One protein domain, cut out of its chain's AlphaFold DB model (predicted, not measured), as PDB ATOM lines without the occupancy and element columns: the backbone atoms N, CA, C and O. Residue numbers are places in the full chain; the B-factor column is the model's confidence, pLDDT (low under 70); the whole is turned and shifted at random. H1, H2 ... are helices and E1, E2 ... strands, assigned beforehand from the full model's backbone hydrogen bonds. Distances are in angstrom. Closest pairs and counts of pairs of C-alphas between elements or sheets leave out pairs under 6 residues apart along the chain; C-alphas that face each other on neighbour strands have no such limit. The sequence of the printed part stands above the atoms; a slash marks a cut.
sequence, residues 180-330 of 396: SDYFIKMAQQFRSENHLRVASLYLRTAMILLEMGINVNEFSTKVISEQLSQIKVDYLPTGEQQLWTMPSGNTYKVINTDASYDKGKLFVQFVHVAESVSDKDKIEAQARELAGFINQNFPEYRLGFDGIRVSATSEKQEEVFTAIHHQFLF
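What this domain is: This is residues 180 to 330 of the 396 residues of an uncharacterized protein of Deltaproteobacteria bacterium (UniProt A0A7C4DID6). A strongly twisted sheet of five strands curls round the long helix H4, and to one side of this body stand three helices, H1, H2 and H3, side by side, of which H2 packs on E2. The short helix H5 follows H4 and grazes the sheet, and residues 212 to 217 stick out between H2 and H3. The printed part has 151 residues, with five named helices and five named strands in the order H1 H2 H3 E1 E2 E3 H4 H5 E4 E5; the mixed sheet runs E1 E2 E3 E4 E5, with E3 and E4 parallel. The class is mixed, helices and strands; the whole is compact, with a radius of gyration of the C-alphas of 15.7 A and spans of 42 by 35 by 29 A.

Where its parts are: Find C-alpha 180 at (49.301, -15.834, -20.235); from there H1 runs to residue 192. H2, residues 196 to 210, covers 21.1 A, and H3 is residues 219 to 229. Then come E1, residues 238 to 245; E2, residues 251 to 262, 27.9 A long; and E3, residues 265 to 274, 25.4 A long. H4 starts at C-alpha 280, at (42.517, 6.534, -46.832), and reaches residue 297 after 25.5 A. H5 is residues 299 to 303, E4 residues 307 to 314, and E5 runs from 324 to C-alpha 329 at (33.481, -2.840, -31.744).

How they stand to each other: Look first at H1 and H2, a helical hairpin: they touch, closest at the C-alphas of Ala 187 and Ala 199, 4.0 A, opposite ways at a shallow tilt of 13 degrees. H2 and H3, also a hairpin, touch at the C-alphas of Met 207 and Thr 221, 5.6 A. H2 is on the sheet, its closest C-alphas to E2 being Leu 201 and Ala 259, 5.6 A. E1 E2 E3 form a meander, each strand the antiparallel neighbour of the one before: find N 242 and O 254 at 2.8 A, and N 258 and O 269 at 2.8 A. E2 bends by 73 degrees at residue 259. E3, H4, H5 and E4 make a strand-helix-strand unit, parallel strands joined through helices, with a right-handed crossover; N 270 and O 309 are 2.8 A apart. E4 and E5 are an antiparallel hairpin, with N 310 and O 326 at 2.9 A. The closest C-alphas of H4 and E4 are Ala 287 and Val 310, 5.4 A. In H1, H2, H3 and H4 every O i to N i+4 pair is within hydrogen-bond range; H5 has 0 of 1, but 2 of 2 O i to N i+3 pairs.

The domain as a whole: The C-alphas farthest apart, Phe 219 and Ser 248, are 45.3 A apart. The printed part has no cut and no long link. The mean pLDDT of the printed part is 91.5; look for values under 70 at residues 317 to 322, between E4 and E5.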
ATOM      1  N   SER A 180      49.168 -14.728 -19.278       94.44
ATOM      2  CA  SER A 180      49.301 -15.834 -20.235       94.44
ATOM      3  C   SER A 180      48.552 -17.102 -19.797       94.44
ATOM      4  O   SER A 180      47.812 -17.668 -20.601       94.44
ATOM      5  N   ASP A 181      48.643 -17.500 -18.525       94.44
ATOM      6  CA  ASP A 181      47.957 -18.683 -17.981       94.44
ATOM      7  C   ASP A 181      46.440 -18.637 -18.148       94.44
ATOM      8  O   ASP A 181      45.810 -19.646 -18.478       94.44
ATOM      9  N   TYR A 182      45.839 -17.464 -17.937       95.31
ATOM     10  CA  TYR A 182      44.412 -17.277 -18.181       95.31
ATOM     11  C   TYR A 182      44.082 -17.577 -19.646       95.31
ATOM     12  O   TYR A 182      43.155 -18.335 -19.932       95.31
ATOM     13  N   PHE A 183      44.858 -17.029 -20.580       96.44
ATOM     14  CA  PHE A 183      44.613 -17.215 -22.006       96.44
ATOM     15  C   PHE A 183      44.879 -18.653 -22.474       96.44
ATOM     16  O   PHE A 183      44.133 -19.155 -23.313       96.44
ATOM     17  N   ILE A 184      45.845 -19.363 -21.884       96.50
ATOM     18  CA  ILE A 184      46.050 -20.800 -22.128       96.50
ATOM     19  C   ILE A 184      44.820 -21.598 -21.677       96.50
ATOM     20  O   ILE A 184      44.308 -22.419 -22.442       96.50
ATOM     21  N   LYS A 185      44.300 -21.331 -20.471       96.62
ATOM     22  CA  LYS A 185      43.090 -21.990 -19.945       96.62
ATOM     23  C   LYS A 185      41.872 -21.712 -20.835       96.62
ATOM     24  O   LYS A 185      41.163 -22.647 -21.207       96.62
ATOM     25  N   MET A 186      41.672 -20.460 -21.256       96.94
ATOM     26  CA  MET A 186      40.588 -20.104 -22.182       96.94
ATOM     27  C   MET A 186      40.744 -20.791 -23.540       96.94
ATOM     28  O   MET A 186      39.767 -21.299 -24.086       96.94
ATOM     29  N   ALA A 187      41.961 -20.872 -24.083       97.44
ATOM     30  CA  ALA A 187      42.197 -21.578 -25.335       97.44
ATOM     31  C   ALA A 187      41.837 -23.067 -25.246       97.44
ATOM     32  O   ALA A 187      41.230 -23.609 -26.169       97.44
ATOM     33  N   GLN A 188      42.179 -23.728 -24.137       97.12
ATOM     34  CA  GLN A 188      41.814 -25.124 -23.895       97.12
ATOM     35  C   GLN A 188      40.295 -25.303 -23.817       97.12
ATOM     36  O   GLN A 188      39.760 -26.220 -24.445       97.12
ATOM     37  N   GLN A 189      39.601 -24.398 -23.120       96.69
ATOM     38  CA  GLN A 189      38.142 -24.391 -23.054       96.69
ATOM     39  C   GLN A 189      37.526 -24.250 -24.455       96.69
ATOM     40  O   GLN A 189      36.806 -25.145 -24.897       96.69
ATOM     41  N   PHE A 190      37.874 -23.199 -25.203       96.75
ATOM     42  CA  PHE A 190      37.332 -22.978 -26.548       96.75
ATOM     43  C   PHE A 190      37.695 -24.104 -27.522       96.75
ATOM     44  O   PHE A 190      36.901 -24.450 -28.393       96.75
ATOM     45  N   ARG A 191      38.863 -24.739 -27.362       96.31
ATOM     46  CA  ARG A 191      39.228 -25.932 -28.136       96.31
ATOM     47  C   ARG A 191      38.296 -27.106 -27.828       96.31
ATOM     48  O   ARG A 191      37.890 -27.794 -28.761       96.31
ATOM     49  N   SER A 192      37.942 -27.324 -26.559       96.50
ATOM     50  CA  SER A 192      37.004 -28.384 -26.153       96.50
ATOM     51  C   SER A 192      35.575 -28.150 -26.662       96.50
ATOM     52  O   SER A 192      34.858 -29.106 -26.946       96.50
ATOM     53  N   GLU A 193      35.207 -26.886 -26.871       95.69
ATOM     54  CA  GLU A 193      33.930 -26.447 -27.445       95.69
ATOM     55  C   GLU A 193      33.961 -26.360 -28.987       95.69
ATOM     56  O   GLU A 193      32.998 -25.925 -29.612       95.69
ATOM     57  N   ASN A 194      35.059 -26.783 -29.628       95.44
ATOM     58  CA  ASN A 194      35.278 -26.714 -31.079       95.44
ATOM     59  C   ASN A 194      35.297 -25.281 -31.673       95.44
ATOM     60  O   ASN A 194      35.160 -25.089 -32.882       95.44
ATOM     61  N   HIS A 195      35.558 -24.260 -30.857       95.56
ATOM     62  CA  HIS A 195      35.809 -22.879 -31.282       95.56
ATOM     63  C   HIS A 195      37.294 -22.663 -31.609       95.56
ATOM     64  O   HIS A 195      38.003 -21.859 -30.997       95.56
ATOM     65  N   LEU A 196      37.787 -23.413 -32.595       96.44
ATOM     66  CA  LEU A 196      39.218 -23.547 -32.874       96.44
ATOM     67  C   LEU A 196      39.921 -22.225 -33.244       96.44
ATOM     68  O   LEU A 196      41.049 -22.014 -32.810       96.44
ATOM     69  N   ARG A 197      39.269 -21.306 -33.976       96.38
ATOM     70  CA  ARG A 197      39.858 -19.987 -34.304       96.38
ATOM     71  C   ARG A 197      40.083 -19.136 -33.057       96.38
ATOM     72  O   ARG A 197      41.152 -18.557 -32.889       96.38
ATOM     73  N   VAL A 198      39.090 -19.101 -32.169       97.00
ATOM     74  CA  VAL A 198      39.159 -18.384 -30.887       97.00
ATOM     75  C   VAL A 198      40.253 -18.991 -30.010       97.00
ATOM     76  O   VAL A 198      41.086 -18.260 -29.477       97.00
ATOM     77  N   ALA A 199      40.321 -20.325 -29.937       97.44
ATOM     78  CA  ALA A 199      41.382 -21.026 -29.220       97.44
ATOM     79  C   ALA A 199      42.783 -20.670 -29.751       97.44
ATOM     80  O   ALA A 199      43.674 -20.358 -28.962       97.44
ATOM     81  N   SER A 200      42.977 -20.648 -31.076       97.19
ATOM     82  CA  SER A 200      44.246 -20.228 -31.682       97.19
ATOM     83  C   SER A 200      44.628 -18.797 -31.308       97.19
ATOM     84  O   SER A 200      45.774 -18.550 -30.946       97.19
ATOM     85  N   LEU A 201      43.690 -17.851 -31.369       97.31
ATOM     86  CA  LEU A 201      43.964 -16.451 -31.034       97.31
ATOM     87  C   LEU A 201      44.307 -16.264 -29.548       97.31
ATOM     88  O   LEU A 201      45.170 -15.452 -29.211       97.31
ATOM     89  N   TYR A 202      43.700 -17.048 -28.657       97.56
ATOM     90  CA  TYR A 202      44.066 -17.038 -27.243       97.56
ATOM     91  C   TYR A 202      45.451 -17.624 -26.967       97.56
ATOM     92  O   TYR A 202      46.204 -17.030 -26.198       97.56
ATOM     93  N   LEU A 203      45.840 -18.718 -27.633       97.12
ATOM     94  CA  LEU A 203      47.214 -19.227 -27.529       97.12
ATOM     95  C   LEU A 203      48.237 -18.199 -28.032       97.12
ATOM     96  O   LEU A 203      49.272 -18.018 -27.399       97.12
ATOM     97  N   ARG A 204      47.942 -17.474 -29.117       95.50
ATOM     98  CA  ARG A 204      48.820 -16.391 -29.597       95.50
ATOM     99  C   ARG A 204      48.907 -15.231 -28.620       95.50
ATOM    100  O   ARG A 204      50.000 -14.746 -28.359       95.50
ATOM    101  N   THR A 205      47.779 -14.845 -28.022       95.81
ATOM    102  CA  THR A 205      47.765 -13.844 -26.947       95.81
ATOM    103  C   THR A 205      48.666 -14.297 -25.797       95.81
ATOM    104  O   THR A 205      49.500 -13.525 -25.341       95.81
ATOM    105  N   ALA A 206      48.576 -15.565 -25.380       95.81
ATOM    106  CA  ALA A 206      49.451 -16.109 -24.345       95.81
ATOM    107  C   ALA A 206      50.939 -16.057 -24.735       95.81
ATOM    108  O   ALA A 206      51.753 -15.686 -23.898       95.81
ATOM    109  N   MET A 207      51.296 -16.370 -25.989       93.88
ATOM    110  CA  MET A 207      52.681 -16.249 -26.471       93.88
ATOM    111  C   MET A 207      53.197 -14.810 -26.414       93.88
ATOM    112  O   MET A 207      54.308 -14.597 -25.945       93.88
ATOM    113  N   ILE A 208      52.390 -13.831 -26.842       92.25
ATOM    114  CA  ILE A 208      52.761 -12.406 -26.806       92.25
ATOM    115  C   ILE A 208      53.025 -11.941 -25.366       92.25
ATOM    116  O   ILE A 208      53.929 -11.143 -25.139       92.25
ATOM    117  N   LEU A 209      52.246 -12.433 -24.394       93.44
ATOM    118  CA  LEU A 209      52.408 -12.069 -22.979       93.44
ATOM    119  C   LEU A 209      53.598 -12.747 -22.294       93.44
ATOM    120  O   LEU A 209      54.074 -12.269 -21.262       93.44
ATOM    121  N   LEU A 210      54.039 -13.880 -22.838       91.25
ATOM    122  CA  LEU A 210      55.217 -14.589 -22.354       91.25
ATOM    123  C   LEU A 210      56.505 -13.950 -22.876       91.25
ATOM    124  O   LEU A 210      57.441 -13.818 -22.099       91.25
ATOM    125  N   GLU A 211      56.500 -13.457 -24.120       88.81
ATOM    126  CA  GLU A 211      57.682 -12.935 -24.809       88.81
ATOM    127  C   GLU A 211      58.522 -11.960 -23.959       88.81
ATOM    128  O   GLU A 211      58.076 -10.889 -23.545       88.81
ATOM    129  N   MET A 212      59.788 -12.324 -23.747       81.94
ATOM    130  CA  MET A 212      60.797 -11.491 -23.083       81.94
ATOM    131  C   MET A 212      61.789 -10.827 -24.044       81.94
ATOM    132  O   MET A 212      62.705 -10.126 -23.612       81.94
ATOM    133  N   GLY A 213      61.621 -11.030 -25.349       82.38
ATOM    134  CA  GLY A 213      62.373 -10.353 -26.399       82.38
ATOM    135  C   GLY A 213      62.993 -11.299 -27.424       82.38
ATOM    136  O   GLY A 213      63.067 -12.513 -27.251       82.38
ATOM    137  N   ILE A 214      63.509 -10.710 -28.501       77.12
ATOM    138  CA  ILE A 214      63.877 -11.404 -29.752       77.12
ATOM    139  C   ILE A 214      64.976 -12.475 -29.639       77.12
ATOM    140  O   ILE A 214      65.187 -13.242 -30.577       77.12
ATOM    141  N   ASN A 215      65.724 -12.497 -28.536       80.62
ATOM    142  CA  ASN A 215      66.839 -13.422 -28.328       80.62
ATOM    143  C   ASN A 215      66.527 -14.508 -27.297       80.62
ATOM    144  O   ASN A 215      67.387 -15.352 -27.052       80.62
ATOM    145  N   VAL A 216      65.333 -14.495 -26.701       82.06
ATOM    146  CA  VAL A 216      64.918 -15.498 -25.725       82.06
ATOM    147  C   VAL A 216      64.066 -16.544 -26.428       82.06
ATOM    148  O   VAL A 216      63.032 -16.239 -27.012       82.06
ATOM    149  N   ASN A 217      64.502 -17.797 -26.374       79.50
ATOM    150  CA  ASN A 217      63.670 -18.936 -26.725       79.50
ATOM    151  C   ASN A 217      63.140 -19.549 -25.432       79.50
ATOM    152  O   ASN A 217      63.831 -20.333 -24.778       79.50
ATOM    153  N   GLU A 218      61.934 -19.133 -25.063       80.19
ATOM    154  CA  GLU A 218      61.274 -19.586 -23.847       80.19
ATOM    155  C   GLU A 218      60.655 -20.960 -24.045       80.19
ATOM    156  O   GLU A 218      59.907 -21.198 -25.002       80.19
ATOM    157  N   PHE A 219      60.881 -21.855 -23.091       83.56
ATOM    158  CA  PHE A 219      60.305 -23.196 -23.144       83.56
ATOM    159  C   PHE A 219      58.770 -23.160 -23.246       83.56
ATOM    160  O   PHE A 219      58.175 -23.892 -24.042       83.56
ATOM    161  N   SER A 220      58.126 -22.259 -22.501       84.94
ATOM    162  CA  SER A 220      56.670 -22.086 -22.502       84.94
ATOM    163  C   SER A 220      56.132 -21.685 -23.880       84.94
ATOM    164  O   SER A 220      55.138 -22.247 -24.345       84.94
ATOM    165  N   THR A 221      56.827 -20.793 -24.597       87.06
ATOM    166  CA  THR A 221      56.433 -20.404 -25.964       87.06
ATOM    167  C   THR A 221      56.523 -21.574 -26.942       87.06
ATOM    168  O   THR A 221      55.656 -21.718 -27.808       87.06
ATOM    169  N   LYS A 222      57.500 -22.476 -26.768       87.19
ATOM    170  CA  LYS A 222      57.615 -23.701 -27.568       87.19
ATOM    171  C   LYS A 222      56.431 -24.641 -27.334       87.19
ATOM    172  O   LYS A 222      55.836 -25.109 -28.303       87.19
ATOM    173  N   VAL A 223      56.050 -24.875 -26.077       90.81
ATOM    174  CA  VAL A 223      54.890 -25.718 -25.728       90.81
ATOM    175  C   VAL A 223      53.597 -25.157 -26.329       90.81
ATOM    176  O   VAL A 223      52.766 -25.909 -26.844       90.81
ATOM    177  N   ILE A 224      53.416 -23.835 -26.304       93.75
ATOM    178  CA  ILE A 224      52.244 -23.192 -26.912       93.75
ATOM    179  C   ILE A 224      52.293 -23.274 -28.443       93.75
ATOM    180  O   ILE A 224      51.273 -23.567 -29.069       93.75
ATOM    181  N   SER A 225      53.463 -23.082 -29.053       92.94
ATOM    182  CA  SER A 225      53.660 -23.221 -30.502       92.94
ATOM    183  C   SER A 225      53.317 -24.635 -30.994       92.94
ATOM    184  O   SER A 225      52.603 -24.805 -31.985       92.94
ATOM    185  N   GLU A 226      53.718 -25.668 -30.246       94.06
ATOM    186  CA  GLU A 226      53.329 -27.052 -30.525       94.06
ATOM    187  C   GLU A 226      51.804 -27.235 -30.456       94.06
ATOM    188  O   GLU A 226      51.221 -27.847 -31.354       94.06
ATOM    189  N   GLN A 227      51.127 -26.653 -29.458       95.12
ATOM    190  CA  GLN A 227      49.659 -26.682 -29.375       95.12
ATOM    191  C   GLN A 227      48.987 -25.951 -30.546       95.12
ATOM    192  O   GLN A 227      48.019 -26.468 -31.105       95.12
ATOM    193  N   LEU A 228      49.505 -24.786 -30.945       94.56
ATOM    194  CA  LEU A 228      49.018 -24.030 -32.099       94.56
ATOM    195  C   LEU A 228      49.128 -24.834 -33.395       94.56
ATOM    196  O   LEU A 228      48.177 -24.851 -34.172       94.56
ATOM    197  N   SER A 229      50.239 -25.552 -33.599       94.31
ATOM    198  CA  SER A 229      50.467 -26.370 -34.803       94.31
ATOM    199  C   SER A 229      49.439 -27.498 -34.991       94.31
ATOM    200  O   SER A 229      49.240 -28.000 -36.099       94.31
ATOM    201  N   GLN A 230      48.759 -27.895 -33.911       95.12
ATOM    202  CA  GLN A 230      47.707 -28.910 -33.935       95.12
ATOM    203  C   GLN A 230      46.337 -28.343 -34.323       95.12
ATOM    204  O   GLN A 230      45.428 -29.120 -34.624       95.12
ATOM    205  N   ILE A 231      46.158 -27.019 -34.301       94.44
ATOM    206  CA  ILE A 231      44.895 -26.379 -34.665       94.44
ATOM    207  C   ILE A 231      44.922 -26.048 -36.157       94.44
ATOM    208  O   ILE A 231      45.713 -25.227 -36.614       94.44
ATOM    209  N   LYS A 232      44.030 -26.680 -36.923       92.88
ATOM    210  CA  LYS A 232      43.869 -26.439 -38.361       92.88
ATOM    211  C   LYS A 232      42.511 -25.808 -38.615       92.88
ATOM    212  O   LYS A 232      41.488 -26.444 -38.374       92.88
ATOM    213  N   VAL A 233      42.513 -24.563 -39.076       92.38
ATOM    214  CA  VAL A 233      41.305 -23.781 -39.356       92.38
ATOM    215  C   VAL A 233      41.494 -22.947 -40.616       92.38
ATOM    216  O   VAL A 233      42.565 -22.385 -40.841       92.38
ATOM    217  N   ASP A 234      40.436 -22.835 -41.412       90.94
ATOM    218  CA  ASP A 234      40.407 -21.924 -42.556       90.94
ATOM    219  C   ASP A 234      40.254 -20.470 -42.088       90.94
ATOM    220  O   ASP A 234      39.713 -20.215 -41.004       90.94
ATOM    221  N   TYR A 235      40.649 -19.516 -42.939       89.81
ATOM    222  CA  TYR A 235      40.525 -18.072 -42.691       89.81
ATOM    223  C   TYR A 235      41.305 -17.568 -41.464       89.81
ATOM    224  O   TYR A 235      40.872 -16.650 -40.769       89.81
ATOM    225  N   LEU A 236      42.476 -18.159 -41.210       92.62
ATOM    226  CA  LEU A 236      43.413 -17.722 -40.170       92.62
ATOM    227  C   LEU A 236      44.866 -17.668 -40.696       92.62
ATOM    228  O   LEU A 236      45.731 -18.358 -40.155       92.62
ATOM    229  N   PRO A 237      45.151 -16.906 -41.773       91.50
ATOM    230  CA  PRO A 237      46.495 -16.827 -42.345       91.50
ATOM    231  C   PRO A 237      47.541 -16.373 -41.315       91.50
ATOM    232  O   PRO A 237      47.261 -15.524 -40.467       91.50
ATOM    233  N   THR A 238      48.748 -16.935 -41.415       90.00
ATOM    234  CA  THR A 238      49.913 -16.651 -40.553       90.00
ATOM    235  C   THR A 238      51.155 -16.374 -41.390       90.00
ATOM    236  O   THR A 238      52.055 -17.207 -41.487       90.00
ATOM    237  N   GLY A 239      51.175 -15.231 -42.067       85.69
ATOM    238  CA  GLY A 239      52.248 -14.847 -42.986       85.69
ATOM    239  C   GLY A 239      52.060 -15.372 -44.411       85.69
ATOM    240  O   GLY A 239      52.596 -14.782 -45.347       85.69
ATOM    241  N   GLU A 240      51.254 -16.416 -44.609       89.69
ATOM    242  CA  GLU A 240      50.856 -16.880 -45.939       89.69
ATOM    243  C   GLU A 240      49.621 -16.129 -46.441       89.69
ATOM    244  O   GLU A 240      48.592 -16.057 -45.767       89.69
ATOM    245  N   GLN A 241      49.712 -15.584 -47.654       92.50
ATOM    246  CA  GLN A 241      48.618 -14.837 -48.260       92.50
ATOM    247  C   GLN A 241      47.455 -15.757 -48.647       92.50
ATOM    248  O   GLN A 241      47.619 -16.710 -49.407       92.50
ATOM    249  N   GLN A 242      46.252 -15.388 -48.221       94.94
ATOM    250  CA  GLN A 242      44.992 -15.981 -48.652       94.94
ATOM    251  C   GLN A 242      44.164 -14.958 -49.432       94.94
ATOM    252  O   GLN A 242      44.119 -13.779 -49.083       94.94
ATOM    253  N   LEU A 243      43.502 -15.408 -50.499       96.12
ATOM    254  CA  LEU A 243      42.556 -14.588 -51.254       96.12
ATOM    255  C   LEU A 243      41.152 -14.796 -50.700       96.12
ATOM    256  O   LEU A 243      40.644 -15.915 -50.701       96.12
ATOM    257  N   TRP A 244      40.534 -13.724 -50.216       96.25
ATOM    258  CA  TRP A 244      39.180 -13.750 -49.679       96.25
ATOM    259  C   TRP A 244      38.253 -12.972 -50.600       96.25
ATOM    260  O   TRP A 244      38.432 -11.770 -50.784       96.25
ATOM    261  N   THR A 245      37.255 -13.649 -51.158       95.94
ATOM    262  CA  THR A 245      36.231 -13.025 -52.000       95.94
ATOM    263  C   THR A 245      35.012 -12.672 -51.156       95.94
ATOM    264  O   THR A 245      34.423 -13.532 -50.505       95.94
ATOM    265  N   MET A 246      34.652 -11.394 -51.159       95.69
ATOM    266  CA  MET A 246      33.503 -10.858 -50.439       95.69
ATOM    267  C   MET A 246      32.202 -11.080 -51.224       95.69
ATOM    268  O   MET A 246      32.241 -11.257 -52.445       95.69
ATOM    269  N   PRO A 247      31.026 -10.979 -50.573       93.81
ATOM    270  CA  PRO A 247      29.729 -11.060 -51.249       93.81
ATOM    271  C   PRO A 247      29.515 -10.019 -52.360       93.81
ATOM    272  O   PRO A 247      28.728 -10.255 -53.270       93.81
ATOM    273  N   SER A 248      30.213  -8.879 -52.307       94.94
ATOM    274  CA  SER A 248      30.194  -7.850 -53.357       94.94
ATOM    275  C   SER A 248      30.896  -8.279 -54.656       94.94
ATOM    276  O   SER A 248      30.735  -7.622 -55.682       94.94
ATOM    277  N   GLY A 249      31.699  -9.349 -54.611       96.69
ATOM    278  CA  GLY A 249      32.619  -9.762 -55.672       96.69
ATOM    279  C   GLY A 249      34.051  -9.231 -55.510       96.69
ATOM    280  O   GLY A 249      34.953  -9.716 -56.195       96.69
ATOM    281  N   ASN A 250      34.297  -8.291 -54.588       96.94
ATOM    282  CA  ASN A 250      35.647  -7.807 -54.286       96.94
ATOM    283  C   ASN A 250      36.520  -8.931 -53.713       96.94
ATOM    284  O   ASN A 250      36.039  -9.778 -52.963       96.94
ATOM    285  N   THR A 251      37.816  -8.934 -54.033       96.88
ATOM    286  CA  THR A 251      38.775  -9.909 -53.491       96.88
ATOM    287  C   THR A 251      39.912  -9.210 -52.761       96.88
ATOM    288  O   THR A 251      40.502  -8.265 -53.279       96.88
ATOM    289  N   TYR A 252      40.238  -9.711 -51.571       96.38
ATOM    290  CA  TYR A 252      41.264  -9.163 -50.690       96.38
ATOM    291  C   TYR A 252      42.376 -10.174 -50.442       96.38
ATOM    292  O   TYR A 252      42.119 -11.351 -50.201       96.38
ATOM    293  N   LYS A 253      43.621  -9.695 -50.466       96.44
ATOM    294  CA  LYS A 253      44.814 -10.454 -50.079       96.44
ATOM    295  C   LYS A 253      45.010 -10.331 -48.564       96.44
ATOM    296  O   LYS A 253      45.547  -9.324 -48.112       96.44
ATOM    297  N   VAL A 254      44.585 -11.314 -47.775       96.44
ATOM    298  CA  VAL A 254      44.761 -11.321 -46.310       96.44
ATOM    299  C   VAL A 254      45.998 -12.137 -45.953       96.44
ATOM    300  O   VAL A 254      46.112 -13.287 -46.361       96.44
ATOM    301  N   ILE A 255      46.933 -11.547 -45.212       95.25
ATOM    302  CA  ILE A 255      48.248 -12.148 -44.925       95.25
ATOM    303  C   ILE A 255      48.422 -12.559 -43.466       95.25
ATOM    304  O   ILE A 255      49.242 -13.419 -43.163       95.25
ATOM    305  N   ASN A 256      47.671 -11.950 -42.548       95.06
ATOM    306  CA  ASN A 256      47.753 -12.296 -41.137       95.06
ATOM    307  C   ASN A 256      46.400 -12.124 -40.451       95.06
ATOM    308  O   ASN A 256      45.676 -11.168 -40.730       95.06
ATOM    309  N   THR A 257      46.080 -13.031 -39.538       95.38
ATOM    310  CA  THR A 257      45.007 -12.869 -38.552       95.38
ATOM    311  C   THR A 257      45.585 -13.117 -37.176       95.38
ATOM    312  O   THR A 257      46.121 -14.193 -36.969       95.38
ATOM    313  N   ASP A 258      45.477 -12.175 -36.247       95.44
ATOM    314  CA  ASP A 258      46.086 -12.263 -34.918       95.44
ATOM    315  C   ASP A 258      45.204 -11.645 -33.829       95.44
ATOM    316  O   ASP A 258      44.147 -11.086 -34.113       95.44
ATOM    317  N   ALA A 259      45.631 -11.736 -32.574       94.62
ATOM    318  CA  ALA A 259      45.083 -10.940 -31.490       94.62
ATOM    319  C   ALA A 259      45.865  -9.625 -31.368       94.62
ATOM    320  O   ALA A 259      47.084  -9.587 -31.515       94.62
ATOM    321  N   SER A 260      45.167  -8.529 -31.089       92.50
ATOM    322  CA  SER A 260      45.805  -7.243 -30.818       92.50
ATOM    323  C   SER A 260      45.139  -6.548 -29.648       92.50
ATOM    324  O   SER A 260      43.939  -6.692 -29.432       92.50
ATOM    325  N   TYR A 261      45.921  -5.777 -28.906       88.88
ATOM    326  CA  TYR A 261      45.449  -5.028 -27.755       88.88
ATOM    327  C   TYR A 261      45.632  -3.528 -27.989       88.88
ATOM    328  O   TYR A 261      46.642  -3.105 -28.550       88.88
ATOM    329  N   ASP A 262      44.639  -2.727 -27.608       86.56
ATOM    330  CA  ASP A 262      44.720  -1.263 -27.600       86.56
ATOM    331  C   ASP A 262      43.672  -0.680 -26.656       86.56
ATOM    332  O   ASP A 262      42.505  -1.077 -26.693       86.56
ATOM    333  N   LYS A 263      44.093   0.272 -25.814       84.12
ATOM    334  CA  LYS A 263      43.225   1.021 -24.888       84.12
ATOM    335  C   LYS A 263      42.257   0.138 -24.086       84.12
ATOM    336  O   LYS A 263      41.053   0.400 -24.053       84.12
ATOM    337  N   GLY A 264      42.756  -0.920 -23.449       84.38
ATOM    338  CA  GLY A 264      41.930  -1.791 -22.603       84.38
ATOM    339  C   GLY A 264      41.073  -2.801 -23.366       84.38
ATOM    340  O   GLY A 264      40.270  -3.498 -22.746       84.38
ATOM    341  N   LYS A 265      41.202  -2.882 -24.695       90.75
ATOM    342  CA  LYS A 265      40.366  -3.736 -25.543       90.75
ATOM    343  C   LYS A 265      41.201  -4.727 -26.338       90.75
ATOM    344  O   LYS A 265      42.252  -4.383 -26.875       90.75
ATOM    345  N   LEU A 266      40.698  -5.954 -26.426       93.12
ATOM    346  CA  LEU A 266      41.275  -7.044 -27.196       93.12
ATOM    347  C   LEU A 266      40.505  -7.187 -28.514       93.12
ATOM    348  O   LEU A 266      39.295  -7.394 -28.519       93.12
ATOM    349  N   PHE A 267      41.198  -7.090 -29.640       96.56
ATOM    350  CA  PHE A 267      40.623  -7.168 -30.978       96.56
ATOM    351  C   PHE A 267      41.170  -8.372 -31.728       96.56
ATOM    352  O   PHE A 267      42.357  -8.685 -31.618       96.56
ATOM    353  N   VAL A 268      40.341  -8.970 -32.580       97.12
ATOM    354  CA  VAL A 268      40.849  -9.836 -33.648       97.12
ATOM    355  C   VAL A 268      41.367  -8.941 -34.767       97.12
ATOM    356  O   VAL A 268      40.601  -8.190 -35.372       97.12
ATOM    357  N   GLN A 269      42.671  -8.973 -35.013       96.88
ATOM    358  CA  GLN A 269      43.344  -8.186 -36.033       96.88
ATOM    359  C   GLN A 269      43.486  -8.968 -37.332       96.88
ATOM    360  O   GLN A 269      44.023 -10.065 -37.342       96.88
ATOM    361  N   PHE A 270      43.117  -8.345 -38.444       96.31
ATOM    362  CA  PHE A 270      43.341  -8.847 -39.794       96.31
ATOM    363  C   PHE A 270      44.245  -7.878 -40.537       96.31
ATOM    364  O   PHE A 270      44.006  -6.671 -40.526       96.31
ATOM    365  N   VAL A 271      45.284  -8.392 -41.186       95.75
ATOM    366  CA  VAL A 271      46.185  -7.601 -42.025       95.75
ATOM    367  C   VAL A 271      45.972  -8.010 -43.471       95.75
ATOM    368  O   VAL A 271      46.111  -9.186 -43.811       95.75
ATOM    369  N   HIS A 272      45.644  -7.039 -44.317       95.69
ATOM    370  CA  HIS A 272      45.474  -7.241 -45.750       95.69
ATOM    371  C   HIS A 272      46.408  -6.342 -46.558       95.69
ATOM    372  O   HIS A 272      46.836  -5.286 -46.090       95.69
ATOM    373  N   VAL A 273      46.719  -6.773 -47.777       94.50
ATOM    374  CA  VAL A 273      47.521  -6.007 -48.731       94.50
ATOM    375  C   VAL A 273      46.594  -5.108 -49.541       94.50
ATOM    376  O   VAL A 273      45.711  -5.599 -50.250       94.50
ATOM    377  N   ALA A 274      46.801  -3.799 -49.433       92.94
ATOM    378  CA  ALA A 274      46.129  -2.790 -50.236       92.94
ATOM    379  C   ALA A 274      46.999  -2.407 -51.441       92.94
ATOM    380  O   ALA A 274      48.226  -2.400 -51.367       92.94
ATOM    381  N   GLU A 275      46.359  -2.045 -52.555       89.31
ATOM    382  CA  GLU A 275      47.059  -1.545 -53.750       89.31
ATOM    383  C   GLU A 275      47.822  -0.242 -53.474       89.31
ATOM    384  O   GLU A 275      48.848   0.033 -54.095       89.31
ATOM    385  N   SER A 276      47.293   0.570 -52.557       87.31
ATOM    386  CA  SER A 276      47.891   1.814 -52.092       87.31
ATOM    387  C   SER A 276      47.453   2.087 -50.660       87.31
ATOM    388  O   SER A 276      46.265   1.982 -50.354       87.31
ATOM    389  N   VAL A 277      48.397   2.495 -49.806       88.38
ATOM    390  CA  VAL A 277      48.097   2.962 -48.443       88.38
ATOM    391  C   VAL A 277      47.866   4.478 -48.357       88.38
ATOM    392  O   VAL A 277      47.598   5.007 -47.282       88.38
ATOM    393  N   SER A 278      47.949   5.205 -49.478       88.62
ATOM    394  CA  SER A 278      47.720   6.657 -49.506       88.62
ATOM    395  C   SER A 278      46.244   7.049 -49.635       88.62
ATOM    396  O   SER A 278      45.860   8.132 -49.192       88.62
ATOM    397  N   ASP A 279      45.411   6.169 -50.198       91.38
ATOM    398  CA  ASP A 279      43.972   6.387 -50.375       91.38
ATOM    399  C   ASP A 279      43.204   5.927 -49.128       91.38
ATOM    400  O   ASP A 279      42.747   4.786 -49.020       91.38
ATOM    401  N   LYS A 280      43.116   6.825 -48.142       92.06
ATOM    402  CA  LYS A 280      42.517   6.534 -46.832       92.06
ATOM    403  C   LYS A 280      41.035   6.172 -46.923       92.06
ATOM    404  O   LYS A 280      40.605   5.269 -46.210       92.06
ATOM    405  N   ASP A 281      40.284   6.827 -47.805       94.44
ATOM    406  CA  ASP A 281      38.847   6.580 -47.967       94.44
ATOM    407  C   ASP A 281      38.605   5.185 -48.556       94.44
ATOM    408  O   ASP A 281      37.743   4.440 -48.079       94.44
ATOM    409  N   LYS A 282      39.418   4.781 -49.545       94.62
ATOM    410  CA  LYS A 282      39.383   3.417 -50.083       94.62
ATOM    411  C   LYS A 282      39.734   2.389 -49.011       94.62
ATOM    412  O   LYS A 282      39.005   1.413 -48.869       94.62
ATOM    413  N   ILE A 283      40.794   2.604 -48.231       95.06
ATOM    414  CA  ILE A 283      41.182   1.678 -47.152       95.06
ATOM    415  C   ILE A 283      40.085   1.555 -46.095       95.06
ATOM    416  O   ILE A 283      39.796   0.446 -45.646       95.06
ATOM    417  N   GLU A 284      39.438   2.658 -45.721       95.50
ATOM    418  CA  GLU A 284      38.329   2.621 -44.773       95.50
ATOM    419  C   GLU A 284      37.154   1.795 -45.316       95.50
ATOM    420  O   GLU A 284      36.602   0.956 -44.598       95.50
ATOM    421  N   ALA A 285      36.787   1.990 -46.586       95.88
ATOM    422  CA  ALA A 285      35.733   1.213 -47.231       95.88
ATOM    423  C   ALA A 285      36.069  -0.289 -47.259       95.88
ATOM    424  O   ALA A 285      35.233  -1.117 -46.892       95.88
ATOM    425  N   GLN A 286      37.310  -0.638 -47.611       95.88
ATOM    426  CA  GLN A 286      37.807  -2.017 -47.597       95.88
ATOM    427  C   GLN A 286      37.782  -2.620 -46.186       95.88
ATOM    428  O   GLN A 286      37.345  -3.754 -45.999       95.88
ATOM    429  N   ALA A 287      38.198  -1.851 -45.178       97.00
ATOM    430  CA  ALA A 287      38.182  -2.273 -43.786       97.00
ATOM    431  C   ALA A 287      36.760  -2.536 -43.275       97.00
ATOM    432  O   ALA A 287      36.534  -3.542 -42.601       97.00
ATOM    433  N   ARG A 288      35.795  -1.673 -43.620       97.25
ATOM    434  CA  ARG A 288      34.374  -1.859 -43.280       97.25
ATOM    435  C   ARG A 288      33.799  -3.115 -43.931       97.25
ATOM    436  O   ARG A 288      33.096  -3.869 -43.262       97.25
ATOM    437  N   GLU A 289      34.110  -3.349 -45.205       97.56
ATOM    438  CA  GLU A 289      33.650  -4.536 -45.928       97.56
ATOM    439  C   GLU A 289      34.219  -5.826 -45.319       97.56
ATOM    440  O   GLU A 289      33.455  -6.733 -44.978       97.56
ATOM    441  N   LEU A 290      35.537  -5.875 -45.088       96.94
ATOM    442  CA  LEU A 290      36.203  -7.007 -44.439       96.94
ATOM    443  C   LEU A 290      35.651  -7.259 -43.034       96.94
ATOM    444  O   LEU A 290      35.307  -8.393 -42.710       96.94
ATOM    445  N   ALA A 291      35.515  -6.221 -42.204       97.56
ATOM    446  CA  ALA A 291      34.962  -6.366 -40.860       97.56
ATOM    447  C   ALA A 291      33.516  -6.881 -40.892       97.56
ATOM    448  O   ALA A 291      33.156  -7.753 -40.099       97.56
ATOM    449  N   GLY A 292      32.693  -6.397 -41.830       97.00
ATOM    450  CA  GLY A 292      31.337  -6.895 -42.052       97.00
ATOM    451  C   GLY A 292      31.315  -8.381 -42.414       97.00
ATOM    452  O   GLY A 292      30.580  -9.149 -41.793       97.00
ATOM    453  N   PHE A 293      32.167  -8.794 -43.357       96.69
ATOM    454  CA  PHE A 293      32.336 -10.196 -43.739       96.69
ATOM    455  C   PHE A 293      32.767 -11.066 -42.553       96.69
ATOM    456  O   PHE A 293      32.154 -12.104 -42.304       96.69
ATOM    457  N   ILE A 294      33.771 -10.631 -41.790       96.00
ATOM    458  CA  ILE A 294      34.287 -11.356 -40.624       96.00
ATOM    459  C   ILE A 294      33.202 -11.510 -39.559       96.00
ATOM    460  O   ILE A 294      32.965 -12.617 -39.088       96.00
ATOM    461  N   ASN A 295      32.509 -10.424 -39.206       95.75
ATOM    462  CA  ASN A 295      31.442 -10.464 -38.209       95.75
ATOM    463  C   ASN A 295      30.307 -11.407 -38.630       95.75
ATOM    464  O   ASN A 295      29.730 -12.051 -37.768       95.75
ATOM    465  N   GLN A 296      29.993 -11.512 -39.926       95.75
ATOM    466  CA  GLN A 296      28.952 -12.419 -40.423       95.75
ATOM    467  C   GLN A 296      29.388 -13.887 -40.469       95.75
ATOM    468  O   GLN A 296      28.595 -14.759 -40.126       95.75
ATOM    469  N   ASN A 297      30.618 -14.165 -40.905       95.44
ATOM    470  CA  ASN A 297      31.085 -15.531 -41.163       95.44
ATOM    471  C   ASN A 297      31.769 -16.182 -39.956       95.44
ATOM    472  O   ASN A 297      31.825 -17.406 -39.887       95.44
ATOM    473  N   PHE A 298      32.267 -15.377 -39.013       95.19
ATOM    474  CA  PHE A 298      32.979 -15.836 -37.820       95.19
ATOM    475  C   PHE A 298      32.399 -15.198 -36.546       95.19
ATOM    476  O   PHE A 298      33.098 -14.471 -35.827       95.19
ATOM    477  N   PRO A 299      31.099 -15.413 -36.258       94.94
ATOM    478  CA  PRO A 299      30.449 -14.834 -35.086       94.94
ATOM    479  C   PRO A 299      31.088 -15.280 -33.764       94.94
ATOM    480  O   PRO A 299      30.938 -14.583 -32.763       94.94
ATOM    481  N   GLU A 300      31.827 -16.396 -33.744       94.94
ATOM    482  CA  GLU A 300      32.508 -16.917 -32.557       94.94
ATOM    483  C   GLU A 300      33.533 -15.942 -31.958       94.94
ATOM    484  O   GLU A 300      33.802 -16.003 -30.762       94.94
ATOM    485  N   TYR A 301      34.065 -14.988 -32.731       96.19
ATOM    486  CA  TYR A 301      34.987 -13.978 -32.197       96.19
ATOM    487  C   TYR A 301      34.355 -13.092 -31.116       96.19
ATOM    488  O   TYR A 301      35.058 -12.607 -30.229       96.19
ATOM    489  N   ARG A 302      33.026 -12.952 -31.123       95.31
ATOM    490  CA  ARG A 302      32.270 -12.235 -30.087       95.31
ATOM    491  C   ARG A 302      32.390 -12.867 -28.696       95.31
ATOM    492  O   ARG A 302      32.155 -12.179 -27.711       95.31
ATOM    493  N   LEU A 303      32.762 -14.146 -28.607       92.75
ATOM    494  CA  LEU A 303      32.881 -14.872 -27.338       92.75
ATOM    495  C   LEU A 303      34.089 -14.428 -26.502       92.75
ATOM    496  O   LEU A 303      34.093 -14.626 -25.290       92.75
ATOM    497  N   GLY A 304      35.114 -13.853 -27.138       90.50
ATOM    498  CA  GLY A 304      36.397 -13.601 -26.481       90.50
ATOM    499  C   GLY A 304      37.049 -12.249 -26.749       90.50
ATOM    500  O   GLY A 304      38.004 -11.895 -26.055       90.50
ATOM    501  N   PHE A 305      36.543 -11.497 -27.726       95.88
ATOM    502  CA  PHE A 305      37.146 -10.258 -28.209       95.88
ATOM    503  C   PHE A 305      36.139  -9.108 -28.162       95.88
ATOM    504  O   PHE A 305      34.937  -9.303 -28.314       95.88
ATOM    505  N   ASP A 306      36.643  -7.892 -27.972       96.12
ATOM    506  CA  ASP A 306      35.853  -6.662 -27.904       96.12
ATOM    507  C   ASP A 306      35.484  -6.133 -29.309       96.12
ATOM    508  O   ASP A 306      34.520  -5.377 -29.472       96.12
ATOM    509  N   GLY A 307      36.225  -6.535 -30.347       97.12
ATOM    510  CA  GLY A 307      35.975  -6.096 -31.718       97.12
ATOM    511  C   GLY A 307      36.892  -6.701 -32.778       97.12
ATOM    512  O   GLY A 307      37.700  -7.595 -32.517       97.12
ATOM    513  N   ILE A 308      36.784  -6.150 -33.984       97.94
ATOM    514  CA  ILE A 308      37.619  -6.458 -35.146       97.94
ATOM    515  C   ILE A 308      38.517  -5.257 -35.430       97.94
ATOM    516  O   ILE A 308      38.053  -4.118 -35.486       97.94
ATOM    517  N   ARG A 309      39.802  -5.515 -35.661       97.12
ATOM    518  CA  ARG A 309      40.740  -4.552 -36.232       97.12
ATOM    519  C   ARG A 309      41.097  -4.994 -37.642       97.12
ATOM    520  O   ARG A 309      41.531  -6.121 -37.838       97.12
ATOM    521  N   VAL A 310      40.977  -4.099 -38.613       97.00
ATOM    522  CA  VAL A 310      41.477  -4.335 -39.970       97.00
ATOM    523  C   VAL A 310      42.606  -3.359 -40.248       97.00
ATOM    524  O   VAL A 310      42.453  -2.149 -40.080       97.00
ATOM    525  N   SER A 311      43.744  -3.907 -40.653       94.94
ATOM    526  CA  SER A 311      44.964  -3.183 -40.984       94.94
ATOM    527  C   SER A 311      45.264  -3.361 -42.470       94.94
ATOM    528  O   SER A 311      45.186  -4.480 -42.987       94.94
ATOM    529  N   ALA A 312      45.620  -2.278 -43.153       94.56
ATOM    530  CA  ALA A 312      46.135  -2.314 -44.520       94.56
ATOM    531  C   ALA A 312      47.661  -2.194 -44.513       94.56
ATOM    532  O   ALA A 312      48.196  -1.359 -43.789       94.56
ATOM    533  N   THR A 313      48.347  -2.984 -45.336       91.88
ATOM    534  CA  THR A 313      49.772  -2.814 -45.654       91.88
ATOM    535  C   THR A 313      49.961  -2.677 -47.160       91.88
ATOM    536  O   THR A 313      49.143  -3.163 -47.939       91.88
ATOM    537  N   SER A 314      51.049  -2.034 -47.577       87.81
ATOM    538  CA  SER A 314      51.456  -1.978 -48.982       87.81
ATOM    539  C   SER A 314      52.285  -3.207 -49.360       87.81
ATOM    540  O   SER A 314      53.010  -3.758 -48.531       87.81
ATOM    541  N   GLU A 315      52.197  -3.621 -50.625       80.50
ATOM    542  CA  GLU A 315      53.094  -4.622 -51.226       80.50
ATOM    543  C   GLU A 315      54.485  -4.020 -51.516       80.50
ATOM    544  O   GLU A 315      55.473  -4.740 -51.654       80.50
ATOM    545  N   LYS A 316      54.584  -2.683 -51.586       75.56
ATOM    546  CA  LYS A 316      55.835  -1.970 -51.857       75.56
ATOM    547  C   LYS A 316      56.643  -1.809 -50.573       75.56
ATOM    548  O   LYS A 316      56.183  -1.181 -49.622       75.56
ATOM    549  N   GLN A 317      57.885  -2.304 -50.584       57.59
ATOM    550  CA  GLN A 317      58.793  -2.262 -49.429       57.59
ATOM    551  C   GLN A 317      59.033  -0.850 -48.859       57.59
ATOM    552  O   GLN A 317      59.288  -0.700 -47.668       57.59
ATOM    553  N   GLU A 318      58.909   0.190 -49.685       56.69
ATOM    554  CA  GLU A 318      59.132   1.589 -49.294       56.69
ATOM    555  C   GLU A 318      57.994   2.178 -48.432       56.69
ATOM    556  O   GLU A 318      58.194   3.180 -47.750       56.69
ATOM    557  N   GLU A 319      56.820   1.538 -48.403       56.81
ATOM    558  CA  GLU A 319      55.628   1.986 -47.659       56.81
ATOM    559  C   GLU A 319      55.334   1.122 -46.412       56.81
ATOM    560  O   GLU A 319      54.348   1.355 -45.710       56.81
ATOM    561  N   VAL A 320      56.201   0.144 -46.108       50.00
ATOM    562  CA  VAL A 320      55.996  -0.951 -45.127       50.00
ATOM    563  C   VAL A 320      55.694  -0.487 -43.700       50.00
ATOM    564  O   VAL A 320      55.137  -1.246 -42.912       50.00
ATOM    565  N   PHE A 321      55.989   0.765 -43.357       53.50
ATOM    566  CA  PHE A 321      55.765   1.288 -42.007       53.50
ATOM    567  C   PHE A 321      54.438   2.033 -41.822       53.50
ATOM    568  O   PHE A 321      54.130   2.440 -40.703       53.50
ATOM    569  N   THR A 322      53.630   2.200 -42.876       59.16
ATOM    570  CA  THR A 322      52.334   2.888 -42.770       59.16
ATOM    571  C   THR A 322      51.199   1.876 -42.800       59.16
ATOM    572  O   THR A 322      50.526   1.706 -43.815       59.16
ATOM    573  N   ALA A 323      50.976   1.193 -41.678       71.44
ATOM    574  CA  ALA A 323      49.739   0.451 -41.498       71.44
ATOM    575  C   ALA A 323      48.614   1.421 -41.108       71.44
ATOM    576  O   ALA A 323      48.727   2.166 -40.133       71.44
ATOM    577  N   ILE A 324      47.525   1.430 -41.877       80.81
ATOM    578  CA  ILE A 324      46.302   2.151 -41.499       80.81
ATOM    579  C   ILE A 324      45.381   1.159 -40.803       80.81
ATOM    580  O   ILE A 324      45.066   0.106 -41.355       80.81
ATOM    581  N   HIS A 325      44.980   1.502 -39.581       87.75
ATOM    582  CA  HIS A 325      44.190   0.647 -38.706       87.75
ATOM    583  C   HIS A 325      42.778   1.207 -38.542       87.75
ATOM    584  O   HIS A 325      42.606   2.346 -38.108       87.75
ATOM    585  N   HIS A 326      41.773   0.376 -38.801       92.38
ATOM    586  CA  HIS A 326      40.379   0.654 -38.468       92.38
ATOM    587  C   HIS A 326      39.893  -0.351 -37.426       92.38
ATOM    588  O   HIS A 326      40.192  -1.542 -37.517       92.38
ATOM    589  N   GLN A 327      39.159   0.133 -36.427       94.44
ATOM    590  CA  GLN A 327      38.634  -0.668 -35.323       94.44
ATOM    591  C   GLN A 327      37.108  -0.625 -35.333       94.44
ATOM    592  O   GLN A 327      36.519   0.443 -35.481       94.44
ATOM    593  N   PHE A 328      36.486  -1.782 -35.141       96.00
ATOM    594  CA  PHE A 328      35.039  -1.954 -35.127       96.00
ATOM    595  C   PHE A 328      34.659  -2.755 -33.886       96.00
ATOM    596  O   PHE A 328      35.074  -3.906 -33.743       96.00
ATOM    597  N   LEU A 329      33.905  -2.156 -32.966       96.31
ATOM    598  CA  LEU A 329      33.481  -2.840 -31.744       96.31
ATOM    599  C   LEU A 329      32.293  -3.749 -32.030       96.31
ATOM    600  O   LEU A 329      31.324  -3.332 -32.664       96.31
ATOM    601  N   PHE A 330      32.301  -4.967 -31.492       95.50
ATOM    602  CA  PHE A 330      31.171  -5.883 -31.675       95.50
ATOM    603  C   PHE A 330      29.865  -5.359 -31.066       95.50
ATOM    604  O   PHE A 330      28.788  -5.719 -31.544       95.50
TER     605      PHE A 330